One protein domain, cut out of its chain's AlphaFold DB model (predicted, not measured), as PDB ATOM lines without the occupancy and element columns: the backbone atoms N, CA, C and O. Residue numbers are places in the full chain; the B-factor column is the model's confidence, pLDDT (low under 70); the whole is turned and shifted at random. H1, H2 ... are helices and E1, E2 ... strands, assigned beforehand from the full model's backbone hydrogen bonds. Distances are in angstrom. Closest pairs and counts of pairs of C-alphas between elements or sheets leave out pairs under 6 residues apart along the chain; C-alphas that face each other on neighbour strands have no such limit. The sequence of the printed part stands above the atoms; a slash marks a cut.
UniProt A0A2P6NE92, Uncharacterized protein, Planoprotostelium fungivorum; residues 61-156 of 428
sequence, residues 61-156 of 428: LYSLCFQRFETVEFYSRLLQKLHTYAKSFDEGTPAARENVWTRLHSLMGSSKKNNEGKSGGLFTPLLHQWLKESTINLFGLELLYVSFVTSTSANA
ATOM      1  N   LEU A  61      18.584  34.101  27.375       83.62
ATOM      2  CA  LEU A  61      17.890  32.893  27.802       83.62
ATOM      3  C   LEU A  61      18.914  31.790  28.078       83.62
ATOM      4  O   LEU A  61      19.757  31.494  27.234       83.62
ATOM      5  N   TYR A  62      18.873  31.166  29.257       81.88
ATOM      6  CA  TYR A  62      19.810  30.085  29.575       81.88
ATOM      7  C   TYR A  62      19.382  28.766  28.921       81.88
ATOM      8  O   TYR A  62      18.402  28.143  29.337       81.88
ATOM      9  N   SER A  63      20.160  28.309  27.942       82.94
ATOM     10  CA  SER A  63      19.960  27.017  27.297       82.94
ATOM     11  C   SER A  63      20.419  25.867  28.191       82.94
ATOM     12  O   SER A  63      21.581  25.791  28.603       82.94
ATOM     13  N   LEU A  64      19.527  24.902  28.426       74.50
ATOM     14  CA  LEU A  64      19.866  23.673  29.141       74.50
ATOM     15  C   LEU A  64      20.661  22.694  28.260       74.50
ATOM     16  O   LEU A  64      21.521  21.987  28.789       74.50
ATOM     17  N   CYS A  65      20.428  22.658  26.941       76.12
ATOM     18  CA  CYS A  65      21.178  21.785  26.031       76.12
ATOM     19  C   CYS A  65      22.536  22.350  25.600       76.12
ATOM     20  O   CYS A  65      23.477  21.584  25.372       76.12
ATOM     21  N   PHE A  66      22.669  23.671  25.490       72.19
ATOM     22  CA  PHE A  66      23.930  24.316  25.117       72.19
ATOM     23  C   PHE A  66      24.744  24.784  26.337       72.19
ATOM     24  O   PHE A  66      25.903  25.152  26.172       72.19
ATOM     25  N   GLN A  67      24.173  24.706  27.549       74.88
ATOM     26  CA  GLN A  67      24.792  25.078  28.835       74.88
ATOM     27  C   GLN A  67      25.385  26.498  28.844       74.88
ATOM     28  O   GLN A  67      26.427  26.762  29.445       74.88
ATOM     29  N   ARG A  68      24.716  27.417  28.146       75.19
ATOM     30  CA  ARG A  68      25.137  28.808  27.969       75.19
ATOM     31  C   ARG A  68      23.923  29.716  27.820       75.19
ATOM     32  O   ARG A  68      22.828  29.249  27.511       75.19
ATOM     33  N   PHE A  69      24.129  31.008  28.040       81.44
ATOM     34  CA  PHE A  69      23.140  32.020  27.693       81.44
ATOM     35  C   PHE A  69      23.121  32.227  26.175       81.44
ATOM     36  O   PHE A  69      24.175  32.336  25.552       81.44
ATOM     37  N   GLU A  70      21.923  32.262  25.605       86.00
ATOM     38  CA  GLU A  70      21.631  32.422  24.182       86.00
ATOM     39  C   GLU A  70      20.695  33.620  23.984       86.00
ATOM     40  O   GLU A  70      19.958  34.002  24.894       86.00
ATOM     41  N   THR A  71      20.689  34.206  22.790       86.88
ATOM     42  CA  THR A  71      19.798  35.326  22.454       86.88
ATOM     43  C   THR A  71      18.438  34.844  21.935       86.88
ATOM     44  O   THR A  71      18.298  33.725  21.436       86.88
ATOM     45  N   VAL A  72      17.431  35.722  21.950       86.38
ATOM     46  CA  VAL A  72      16.159  35.510  21.225       86.38
ATOM     47  C   VAL A  72      16.400  35.181  19.743       86.38
ATOM     48  O   VAL A  72      15.752  34.298  19.180       86.38
ATOM     49  N   GLU A  73      17.388  35.830  19.119       84.69
ATOM     50  CA  GLU A  73      17.761  35.583  17.723       84.69
ATOM     51  C   GLU A  73      18.274  34.150  17.493       84.69
ATOM     52  O   GLU A  73      17.909  33.517  16.499       84.69
ATOM     53  N   PHE A  74      19.063  33.599  18.424       86.88
ATOM     54  CA  PHE A  74      19.507  32.204  18.363       86.88
ATOM     55  C   PHE A  74      18.312  31.242  18.290       86.88
ATOM     56  O   PHE A  74      18.282  30.364  17.424       86.88
ATOM     57  N   TYR A  75      17.299  31.438  19.138       87.75
ATOM     58  CA  TYR A  75      16.097  30.600  19.139       87.75
ATOM     59  C   TYR A  75      15.205  30.816  17.905       87.75
ATOM     60  O   TYR A  75      14.631  29.847  17.411       87.75
ATOM     61  N   SER A  76      15.145  32.028  17.342       87.75
ATOM     62  CA  SER A  76      14.468  32.280  16.056       87.75
ATOM     63  C   SER A  76      15.130  31.490  14.912       87.75
ATOM     64  O   SER A  76      14.461  30.744  14.189       87.75
ATOM     65  N   ARG A  77      16.470  31.520  14.819       86.88
ATOM     66  CA  ARG A  77      17.243  30.703  13.860       86.88
ATOM     67  C   ARG A  77      17.094  29.194  14.124       86.88
ATOM     68  O   ARG A  77      17.040  28.407  13.177       86.88
ATOM     69  N   LEU A  78      17.011  28.771  15.391       89.12
ATOM     70  CA  LEU A  78      16.773  27.374  15.777       89.12
ATOM     71  C   LEU A  78      15.398  26.885  15.299       89.12
ATOM     72  O   LEU A  78      15.305  25.800  14.729       89.12
ATOM     73  N   LEU A  79      14.350  27.696  15.477       92.12
ATOM     74  CA  LEU A  79      12.988  27.401  15.025       92.12
ATOM     75  C   LEU A  79      12.888  27.265  13.504       92.12
ATOM     76  O   LEU A  79      12.254  26.331  13.019       92.12
ATOM     77  N   GLN A  80      13.563  28.133  12.748       89.06
ATOM     78  CA  GLN A  80      13.629  28.027  11.286       89.06
ATOM     79  C   GLN A  80      14.278  26.701  10.849       89.06
ATOM     80  O   GLN A  80      13.735  25.997   9.999       89.06
ATOM     81  N   LYS A  81      15.396  26.303  11.478       89.31
ATOM     82  CA  LYS A  81      16.030  24.996  11.220       89.31
ATOM     83  C   LYS A  81      15.131  23.822  11.605       89.31
ATOM     84  O   LYS A  81      15.042  22.859  10.848       89.31
ATOM     85  N   LEU A  82      14.450  23.905  12.750       94.19
ATOM     86  CA  LEU A  82      13.490  22.897  13.203       94.19
ATOM     87  C   LEU A  82      12.334  22.719  12.220       94.19
ATOM     88  O   LEU A  82      11.996  21.583  11.908       94.19
ATOM     89  N   HIS A  83      11.769  23.809  11.698       93.62
ATOM     90  CA  HIS A  83      10.711  23.755  10.693       93.62
ATOM     91  C   HIS A  83      11.197  23.097   9.389       93.62
ATOM     92  O   HIS A  83      10.518  22.226   8.846       93.62
ATOM     93  N   THR A  84      12.402  23.445   8.920       91.88
ATOM     94  CA  THR A  84      13.022  22.823   7.738       91.88
ATOM     95  C   THR A  84      13.251  21.321   7.928       91.88
ATOM     96  O   THR A  84      12.883  20.534   7.055       91.88
ATOM     97  N   TYR A  85      13.803  20.900   9.073       93.88
ATOM     98  CA  TYR A  85      13.977  19.476   9.373       93.88
ATOM     99  C   TYR A  85      12.637  18.750   9.520       93.88
ATOM    100  O   TYR A  85      12.463  17.699   8.911       93.88
ATOM    101  N   ALA A  86      11.680  19.310  10.263       95.50
ATOM    102  CA  ALA A  86      10.360  18.717  10.453       95.50
ATOM    103  C   ALA A  86       9.667  18.443   9.118       95.50
ATOM    104  O   ALA A  86       9.301  17.299   8.861       95.50
ATOM    105  N   LYS A  87       9.599  19.445   8.231       94.50
ATOM    106  CA  LYS A  87       9.051  19.281   6.881       94.50
ATOM    107  C   LYS A  87       9.757  18.154   6.117       94.50
ATOM    108  O   LYS A  87       9.102  17.265   5.587       94.50
ATOM    109  N   SER A  88      11.088  18.160   6.099       93.31
ATOM    110  CA  SER A  88      11.869  17.204   5.307       93.31
ATOM    111  C   SER A  88      11.811  15.762   5.846       93.31
ATOM    112  O   SER A  88      11.854  14.812   5.068       93.31
ATOM    113  N   PHE A  89      11.643  15.566   7.160       93.44
ATOM    114  CA  PHE A  89      11.368  14.248   7.754       93.44
ATOM    115  C   PHE A  89       9.895  13.819   7.608       93.44
ATOM    116  O   PHE A  89       9.613  12.623   7.491       93.44
ATOM    117  N   ASP A  90       8.954  14.762   7.576       95.00
ATOM    118  CA  ASP A  90       7.532  14.502   7.314       95.00
ATOM    119  C   ASP A  90       7.287  14.041   5.874       95.00
ATOM    120  O   ASP A  90       6.554  13.077   5.657       95.00
ATOM    121  N   GLU A  91       7.978  14.651   4.910       93.50
ATOM    122  CA  GLU A  91       8.030  14.230   3.501       93.50
ATOM    123  C   GLU A  91       8.865  12.944   3.294       93.50
ATOM    124  O   GLU A  91       8.757  12.279   2.265       93.50
ATOM    125  N   GLY A  92       9.685  12.569   4.284       90.38
ATOM    126  CA  GLY A  92      10.540  11.383   4.270       90.38
ATOM    127  C   GLY A  92       9.839  10.065   4.638       90.38
ATOM    128  O   GLY A  92       8.626   9.978   4.854       90.38
ATOM    129  N   THR A  93      10.631   8.992   4.744       91.31
ATOM    130  CA  THR A  93      10.103   7.658   5.075       91.31
ATOM    131  C   THR A  93       9.627   7.571   6.536       91.31
ATOM    132  O   THR A  93      10.224   8.193   7.423       91.31
ATOM    133  N   PRO A  94       8.612   6.738   6.849       91.00
ATOM    134  CA  PRO A  94       8.184   6.506   8.232       91.00
ATOM    135  C   PRO A  94       9.325   6.032   9.145       91.00
ATOM    136  O   PRO A  94       9.408   6.451  10.296       91.00
ATOM    137  N   ALA A  95      10.252   5.221   8.620       89.62
ATOM    138  CA  ALA A  95      11.432   4.761   9.350       89.62
ATOM    139  C   ALA A  95      12.391   5.909   9.728       89.62
ATOM    140  O   ALA A  95      12.957   5.899  10.822       89.62
ATOM    141  N   ALA A  96      12.545   6.923   8.867       90.19
ATOM    142  CA  ALA A  96      13.353   8.101   9.173       90.19
ATOM    143  C   ALA A  96      12.731   8.937  10.307       90.19
ATOM    144  O   ALA A  96      13.451   9.333  11.225       90.19
ATOM    145  N   ARG A  97      11.403   9.138  10.303       93.00
ATOM    146  CA  ARG A  97      10.695   9.782  11.430       93.00
ATOM    147  C   ARG A  97      10.815   8.980  12.717       93.00
ATOM    148  O   ARG A  97      11.083   9.546  13.772       93.00
ATOM    149  N   GLU A  98      10.647   7.667  12.633       91.06
ATOM    150  CA  GLU A  98      10.693   6.785  13.797       91.06
ATOM    151  C   GLU A  98      12.091   6.723  14.435       91.06
ATOM    152  O   GLU A  98      12.212   6.573  15.655       91.06
ATOM    153  N   ASN A  99      13.153   6.920  13.645       88.88
ATOM    154  CA  ASN A  99      14.511   7.145  14.144       88.88
ATOM    155  C   ASN A  99      14.571   8.434  14.993       88.88
ATOM    156  O   ASN A  99      14.954   8.354  16.159       88.88
ATOM    157  N   VAL A 100      14.100   9.578  14.473       92.88
ATOM    158  CA  VAL A 100      14.065  10.861  15.215       92.88
ATOM    159  C   VAL A 100      13.262  10.736  16.511       92.88
ATOM    160  O   VAL A 100      13.750  11.122  17.574       92.88
ATOM    161  N   TRP A 101      12.071  10.133  16.459       92.19
ATOM    162  CA  TRP A 101      11.250   9.876  17.646       92.19
ATOM    163  C   TRP A 101      11.968   8.994  18.669       92.19
ATOM    164  O   TRP A 101      12.009   9.313  19.857       92.19
ATOM    165  N   THR A 102      12.593   7.905  18.218       88.12
ATOM    166  CA  THR A 102      13.349   6.998  19.092       88.12
ATOM    167  C   THR A 102      14.554   7.702  19.731       88.12
ATOM    168  O   THR A 102      14.823   7.483  20.916       88.12
ATOM    169  N   ARG A 103      15.241   8.599  19.005       87.38
ATOM    170  CA  ARG A 103      16.304   9.454  19.561       87.38
ATOM    171  C   ARG A 103      15.756  10.427  20.602       87.38
ATOM    172  O   ARG A 103      16.282  10.446  21.712       87.38
ATOM    173  N   LEU A 104      14.669  11.141  20.312       91.25
ATOM    174  CA  LEU A 104      14.047  12.078  21.253       91.25
ATOM    175  C   LEU A 104      13.633  11.385  22.560       91.25
ATOM    176  O   LEU A 104      13.995  11.837  23.646       91.25
ATOM    177  N   HIS A 105      12.964  10.231  22.472       87.44
ATOM    178  CA  HIS A 105      12.601   9.426  23.642       87.44
ATOM    179  C   HIS A 105      13.819   8.932  24.435       87.44
ATOM    180  O   HIS A 105      13.798   8.963  25.668       87.44
ATOM    181  N   SER A 106      14.896   8.532  23.753       82.44
ATOM    182  CA  SER A 106      16.157   8.154  24.399       82.44
ATOM    183  C   SER A 106      16.803   9.330  25.143       82.44
ATOM    184  O   SER A 106      17.216   9.161  26.290       82.44
ATOM    185  N   LEU A 107      16.826  10.532  24.555       81.94
ATOM    186  CA  LEU A 107      17.352  11.736  25.213       81.94
ATOM    187  C   LEU A 107      16.531  12.123  26.451       81.94
ATOM    188  O   LEU A 107      17.105  12.496  27.473       81.94
ATOM    189  N   MET A 108      15.205  11.973  26.403       82.94
ATOM    190  CA  MET A 108      14.321  12.208  27.554       82.94
ATOM    191  C   MET A 108      14.437  11.141  28.661       82.94
ATOM    192  O   MET A 108      13.834  11.296  29.726       82.94
ATOM    193  N   GLY A 109      15.178  10.050  28.435       78.25
ATOM    194  CA  GLY A 109      15.263   8.915  29.361       78.25
ATOM    195  C   GLY A 109      13.958   8.116  29.472       78.25
ATOM    196  O   GLY A 109      13.812   7.283  30.370       78.25
ATOM    197  N   SER A 110      12.993   8.349  28.576       79.38
ATOM    198  CA  SER A 110      11.811   7.502  28.445       79.38
ATOM    199  C   SER A 110      12.211   6.238  27.693       79.38
ATOM    200  O   SER A 110      12.474   6.293  26.490       79.38
ATOM    201  N   SER A 111      12.249   5.086  28.373       65.44
ATOM    202  CA  SER A 111      12.338   3.825  27.640       65.44
ATOM    203  C   SER A 111      11.108   3.696  26.744       65.44
ATOM    204  O   SER A 111       9.984   4.004  27.158       65.44
ATOM    205  N   LYS A 112      11.329   3.253  25.506       64.75
ATOM    206  CA  LYS A 112      10.271   2.968  24.542       64.75
ATOM    207  C   LYS A 112       9.486   1.750  25.033       64.75
ATOM    208  O   LYS A 112       9.750   0.626  24.628       64.75
ATOM    209  N   LYS A 113       8.545   1.973  25.958       63.12
ATOM    210  CA  LYS A 113       7.436   1.040  26.177       63.12
ATOM    211  C   LYS A 113       6.749   0.860  24.827       63.12
ATOM    212  O   LYS A 113       6.603   1.846  24.106       63.12
ATOM    213  N   ASN A 114       6.384  -0.376  24.499       55.50
ATOM    214  CA  ASN A 114       5.843  -0.789  23.204       55.50
ATOM    215  C   ASN A 114       4.491  -0.117  22.883       55.50
ATOM    216  O   ASN A 114       3.438  -0.747  22.898       55.50
ATOM    217  N   ASN A 115       4.515   1.178  22.570       54.16
ATOM    218  CA  ASN A 115       3.387   1.940  22.050       54.16
ATOM    219  C   ASN A 115       3.279   1.678  20.538       54.16
ATOM    220  O   ASN A 115       3.423   2.592  19.727       54.16
ATOM    221  N   GLU A 116       3.037   0.414  20.178       57.94
ATOM    222  CA  GLU A 116       3.084  -0.171  18.821       57.94
ATOM    223  C   GLU A 116       2.081   0.421  17.802       57.94
ATOM    224  O   GLU A 116       1.934  -0.106  16.706       57.94
ATOM    225  N   GLY A 117       1.404   1.528  18.126       60.22
ATOM    226  CA  GLY A 117       0.410   2.170  17.261       60.22
ATOM    227  C   GLY A 117       0.462   3.699  17.160       60.22
ATOM    228  O   GLY A 117      -0.451   4.261  16.560       60.22
ATOM    229  N   LYS A 118       1.448   4.400  17.753       62.78
ATOM    230  CA  LYS A 118       1.493   5.887  17.712       62.78
ATOM    231  C   LYS A 118       2.866   6.551  17.512       62.78
ATOM    232  O   LYS A 118       2.896   7.753  17.255       62.78
ATOM    233  N   SER A 119       3.988   5.838  17.607       59.47
ATOM    234  CA  SER A 119       5.298   6.430  17.292       59.47
ATOM    235  C   SER A 119       5.472   6.552  15.767       59.47
ATOM    236  O   SER A 119       5.242   5.590  15.037       59.47
ATOM    237  N   GLY A 120       5.766   7.765  15.277       74.62
ATOM    238  CA  GLY A 120       5.814   8.077  13.836       74.62
ATOM    239  C   GLY A 120       4.923   9.235  13.358       74.62
ATOM    240  O   GLY A 120       4.878   9.497  12.152       74.62
ATOM    241  N   GLY A 121       4.240   9.938  14.275       88.69
ATOM    242  CA  GLY A 121       3.493  11.165  13.972       88.69
ATOM    243  C   GLY A 121       4.355  12.250  13.309       88.69
ATOM    244  O   GLY A 121       5.579  12.262  13.459       88.69
ATOM    245  N   LEU A 122       3.705  13.144  12.560       94.31
ATOM    246  CA  LEU A 122       4.370  14.233  11.839       94.31
ATOM    247  C   LEU A 122       4.879  15.315  12.807       94.31
ATOM    248  O   LEU A 122       4.192  15.678  13.764       94.31
ATOM    249  N   PHE A 123       6.059  15.865  12.535       95.31
ATOM    250  CA  PHE A 123       6.704  16.885  13.363       95.31
ATOM    251  C   PHE A 123       6.179  18.298  13.092       95.31
ATOM    252  O   PHE A 123       6.120  19.125  14.002       95.31
ATOM    253  N   THR A 124       5.773  18.590  11.857       95.31
ATOM    254  CA  THR A 124       5.305  19.918  11.443       95.31
ATOM    255  C   THR A 124       4.021  20.337  12.175       95.31
ATOM    256  O   THR A 124       3.973  21.471  12.654       95.31
ATOM    257  N   PRO A 125       2.991  19.478  12.355       94.31
ATOM    258  CA  PRO A 125       1.831  19.815  13.183       94.31
ATOM    259  C   PRO A 125       2.192  20.064  14.652       94.31
ATOM    260  O   PRO A 125       1.670  21.004  15.247       94.31
ATOM    261  N   LEU A 126       3.121  19.282  15.218       91.94
ATOM    262  CA  LEU A 126       3.575  19.444  16.604       91.94
ATOM    263  C   LEU A 126       4.300  20.778  16.820       91.94
ATOM    264  O   LEU A 126       3.995  21.492  17.771       91.94
ATOM    265  N   LEU A 127       5.217  21.153  15.922       93.31
ATOM    266  CA  LEU A 127       5.884  22.457  15.989       93.31
ATOM    267  C   LEU A 127       4.875  23.608  15.896       93.31
ATOM    268  O   LEU A 127       4.963  24.560  16.668       93.31
ATOM    269  N   HIS A 128       3.879  23.512  15.010       91.94
ATOM    270  CA  HIS A 128       2.806  24.506  14.935       91.94
ATOM    271  C   HIS A 128       1.927  24.549  16.191       91.94
ATOM    272  O   HIS A 128       1.401  25.612  16.510       91.94
ATOM    273  N   GLN A 129       1.747  23.431  16.900       91.38
ATOM    274  CA  GLN A 129       1.059  23.406  18.191       91.38
ATOM    275  C   GLN A 129       1.892  24.123  19.263       91.38
ATOM    276  O   GLN A 129       1.398  25.069  19.869       91.38
ATOM    277  N   TRP A 130       3.167  23.761  19.427       89.25
ATOM    278  CA  TRP A 130       4.068  24.391  20.402       89.25
ATOM    279  C   TRP A 130       4.262  25.899  20.170       89.25
ATOM    280  O   TRP A 130       4.447  26.645  21.126       89.25
ATOM    281  N   LEU A 131       4.192  26.367  18.918       88.62
ATOM    282  CA  LEU A 131       4.241  27.796  18.573       88.62
ATOM    283  C   LEU A 131       2.926  28.556  18.840       88.62
ATOM    284  O   LEU A 131       2.929  29.784  18.809       88.62
ATOM    285  N   LYS A 132       1.810  27.853  19.077       89.56
ATOM    286  CA  LYS A 132       0.514  28.439  19.470       89.56
ATOM    287  C   LYS A 132       0.303  28.468  20.985       89.56
ATOM    288  O   LYS A 132      -0.601  29.156  21.452       89.56
ATOM    289  N   GLU A 133       1.086  27.707  21.744       89.25
ATOM    290  CA  GLU A 133       1.026  27.701  23.205       89.25
ATOM    291  C   GLU A 133       1.539  29.031  23.778       89.25
ATOM    292  O   GLU A 133       2.488  29.628  23.273       89.25
ATOM    293  N   SER A 134       0.939  29.490  24.881       85.88
ATOM    294  CA  SER A 134       1.326  30.738  25.561       85.88
ATOM    295  C   SER A 134       2.693  30.675  26.256       85.88
ATOM    296  O   SER A 134       3.161  31.681  26.786       85.88
ATOM    297  N   THR A 135       3.342  29.508  26.257       85.56
ATOM    298  CA  THR A 135       4.709  29.291  26.744       85.56
ATOM    299  C   THR A 135       5.420  28.266  25.862       85.56
ATOM    300  O   THR A 135       5.039  27.098  25.867       85.56
ATOM    301  N   ILE A 136       6.494  28.649  25.165       86.06
ATOM    302  CA  ILE A 136       7.313  27.681  24.420       86.06
ATOM    303  C   ILE A 136       8.227  26.918  25.377       86.06
ATOM    304  O   ILE A 136       9.008  27.496  26.139       86.06
ATOM    305  N   ASN A 137       8.218  25.594  25.256       87.00
ATOM    306  CA  ASN A 137       9.198  24.728  25.892       87.00
ATOM    307  C   ASN A 137      10.539  24.760  25.129       87.00
ATOM    308  O   ASN A 137      10.816  23.894  24.297       87.00
ATOM    309  N   LEU A 138      11.386  25.754  25.426       88.00
ATOM    310  CA  LEU A 138      12.700  25.933  24.784       88.00
ATOM    311  C   LEU A 138      13.573  24.669  24.864       88.00
ATOM    312  O   LEU A 138      14.194  24.285  23.879       88.00
ATOM    313  N   PHE A 139      13.567  23.973  26.003       87.12
ATOM    314  CA  PHE A 139      14.304  22.717  26.168       87.12
ATOM    315  C   PHE A 139      13.748  21.592  25.274       87.12
ATOM    316  O   PHE A 139      14.516  20.806  24.726       87.12
ATOM    317  N   GLY A 140      12.427  21.543  25.068       90.38
ATOM    318  CA  GLY A 140      11.791  20.640  24.103       90.38
ATOM    319  C   GLY A 140      12.239  20.905  22.662       90.38
ATOM    320  O   GLY A 140      12.594  19.962  21.955       90.38
ATOM    321  N   LEU A 141      12.311  22.177  22.250       92.00
ATOM    322  CA  LEU A 141      12.846  22.572  20.938       92.00
ATOM    323  C   LEU A 141      14.315  22.167  20.770       92.00
ATOM    324  O   LEU A 141      14.695  21.615  19.738       92.00
ATOM    325  N   GLU A 142      15.142  22.410  21.788       89.94
ATOM    326  CA  GLU A 142      16.552  22.020  21.777       89.94
ATOM    327  C   GLU A 142      16.718  20.502  21.630       89.94
ATOM    328  O   GLU A 142      17.451  20.056  20.746       89.94
ATOM    329  N   LEU A 143      16.013  19.701  22.439       90.12
ATOM    330  CA  LEU A 143      16.054  18.237  22.354       90.12
ATOM    331  C   LEU A 143      15.558  17.716  21.002       90.12
ATOM    332  O   LEU A 143      16.148  16.783  20.454       90.12
ATOM    333  N   LEU A 144      14.507  18.318  20.441       94.00
ATOM    334  CA  LEU A 144      14.006  17.972  19.114       94.00
ATOM    335  C   LEU A 144      15.051  18.285  18.029       94.00
ATOM    336  O   LEU A 144      15.301  17.448  17.165       94.00
ATOM    337  N   TYR A 145      15.742  19.426  18.118       92.00
ATOM    338  CA  TYR A 145      16.825  19.785  17.196       92.00
ATOM    339  C   TYR A 145      17.997  18.803  17.291       92.00
ATOM    340  O   TYR A 145      18.485  18.318  16.270       92.00
ATOM    341  N   VAL A 146      18.410  18.451  18.514       87.75
ATOM    342  CA  VAL A 146      19.432  17.420  18.759       87.75
ATOM    343  C   VAL A 146      19.009  16.072  18.157       87.75
ATOM    344  O   VAL A 146      19.836  15.362  17.582       87.75
ATOM    345  N   SER A 147      17.724  15.722  18.249       91.19
ATOM    346  CA  SER A 147      17.180  14.467  17.716       91.19
ATOM    347  C   SER A 147      17.202  14.438  16.187       91.19
ATOM    348  O   SER A 147      17.700  13.473  15.617       91.19
ATOM    349  N   PHE A 148      16.769  15.512  15.517       92.12
ATOM    350  CA  PHE A 148      16.887  15.629  14.058       92.12
ATOM    351  C   PHE A 148      18.340  15.492  13.593       92.12
ATOM    352  O   PHE A 148      18.636  14.649  12.751       92.12
ATOM    353  N   VAL A 149      19.251  16.264  14.192       86.50
ATOM    354  CA  VAL A 149      20.690  16.248  13.880       86.50
ATOM    355  C   VAL A 149      21.311  14.859  14.050       86.50
ATOM    356  O   VAL A 149      22.069  14.396  13.199       86.50
ATOM    357  N   THR A 150      21.025  14.177  15.161       82.44
ATOM    358  CA  THR A 150      21.608  12.850  15.422       82.44
ATOM    359  C   THR A 150      21.007  11.764  14.529       82.44
ATOM    360  O   THR A 150      21.688  10.794  14.203       82.44
ATOM    361  N   SER A 151      19.765  11.925  14.069       88.25
ATOM    362  CA  SER A 151      19.175  11.026  13.075       88.25
ATOM    363  C   SER A 151      19.641  11.304  11.642       88.25
ATOM    364  O   SER A 151      19.807  10.338  10.898       88.25
ATOM    365  N   THR A 152      19.914  12.553  11.235       84.00
ATOM    366  CA  THR A 152      20.493  12.817   9.899       84.00
ATOM    367  C   THR A 152      21.885  12.206   9.767       84.00
ATOM    368  O   THR A 152      22.159  11.548   8.767       84.00
ATOM    369  N   SER A 153      22.736  12.311  10.797       70.62
ATOM    370  CA  SER A 153      24.081  11.711  10.775       70.62
ATOM    371  C   SER A 153      24.071  10.175  10.730       70.62
ATOM    372  O   SER A 153      24.985   9.568  10.168       70.62
ATOM    373  N   ALA A 154      23.026   9.535  11.269       69.31
ATOM    374  CA  ALA A 154      22.818   8.091  11.156       69.31
ATOM    375  C   ALA A 154      22.338   7.665   9.753       69.31
ATOM    376  O   ALA A 154      22.703   6.589   9.284       69.31
ATOM    377  N   ASN A 155      21.558   8.517   9.082       65.62
ATOM    378  CA  ASN A 155      20.934   8.264   7.780       65.62
ATOM    379  C   ASN A 155      21.771   8.802   6.597       65.62
ATOM    380  O   ASN A 155      21.207   9.203   5.579       65.62
ATOM    381  N   ALA A 156      23.105   8.816   6.706       56.12
ATOM    382  CA  ALA A 156      24.032   9.425   5.735       56.12
ATOM    383  C   ALA A 156      24.070   8.771   4.327       56.12
ATOM    384  O   ALA A 156      24.938   9.093   3.522       56.12
TER     385      ALA A 156
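Overview. This is residues 61 to 156 of the 428 residues of an uncharacterized protein of Planoprotostelium fungivorum (UniProt A0A2P6NE92). A long helix, H1, and a second helix, H2, meet at a corner, and H4 runs through the middle of the domain, crossing both at steep angles. The short helix H3 packs on residues 83 to 90 of H1, a small hairpin of strands E1 and E2 lies at the first-residue end of H1, and residues 113 to 118 of the link from H2 to H3 stick out as a loop. The printed part has 96 residues with two named strands and four named helices, in the order E1, E2, H1, H2, H3, H4; the sheet is E1 - E2, antiparallel, and the class is mostly helix. The whole is compact and rounded, with a radius of gyration of the C-alphas of 13.4 A and spans of 38 by 31 by 27 A.

Arrangement. E1, residues 61 to 63, and E2, residues 68 to 70, form an antiparallel hairpin, their directions at 132 degrees, with N 61 and O 70 2.8 A apart and N 63 and O 68 2.9 A apart, within hydrogen-bond range. H1, residues 72 to 90, is the hub, touching three helices. With residues 89 to 90 it only just touches H2, residues 94 to 107, only at the corner, with 3 pairs of C-alphas within 8 A; the closest C-alphas are those of Phe 89 and Arg 97, 5.8 A apart. With residues 83 to 90 it touches H3, residues 123 to 130, opposite ways at 37 degrees, only just a steep tilt; the closest C-alphas, of Ala 86 and Phe 123, are 5.0 A apart. With residues 78 to 85 it touches residues 141 to 148 of H4, residues 138 to 154, the same way at a steep tilt of 47 degrees; the closest C-alphas, of Leu 82 and Tyr 145, are 6.1 A apart. H2 and H4 touch, opposite ways at a steep tilt of 53 degrees, closest at the C-alphas of Leu 104 and Ser 147, 5.3 A apart. H3 and H4 are near each other. In H1, H2, H3 and H4 every O i to N i+4 pair is within hydrogen-bond range.

Along the chain. E1 begins at C-alpha 61, (17.890, 32.893, 27.802). H1 measures 26.6 A, H2 20.0 A, H3 10.6 A and H4 24.6 A from first to last C-alpha. H4 ends at C-alpha 154, (22.818, 8.091, 11.156).

Size, cuts and confidence. The C-alphas of Thr 71 and Glu 116 are the two farthest apart, 39.4 A. The printed part has no cut. The link from H2 to H3, residues 108 to 122, is long. Residues 111 to 119 and 154 to 156 have pLDDT under 70.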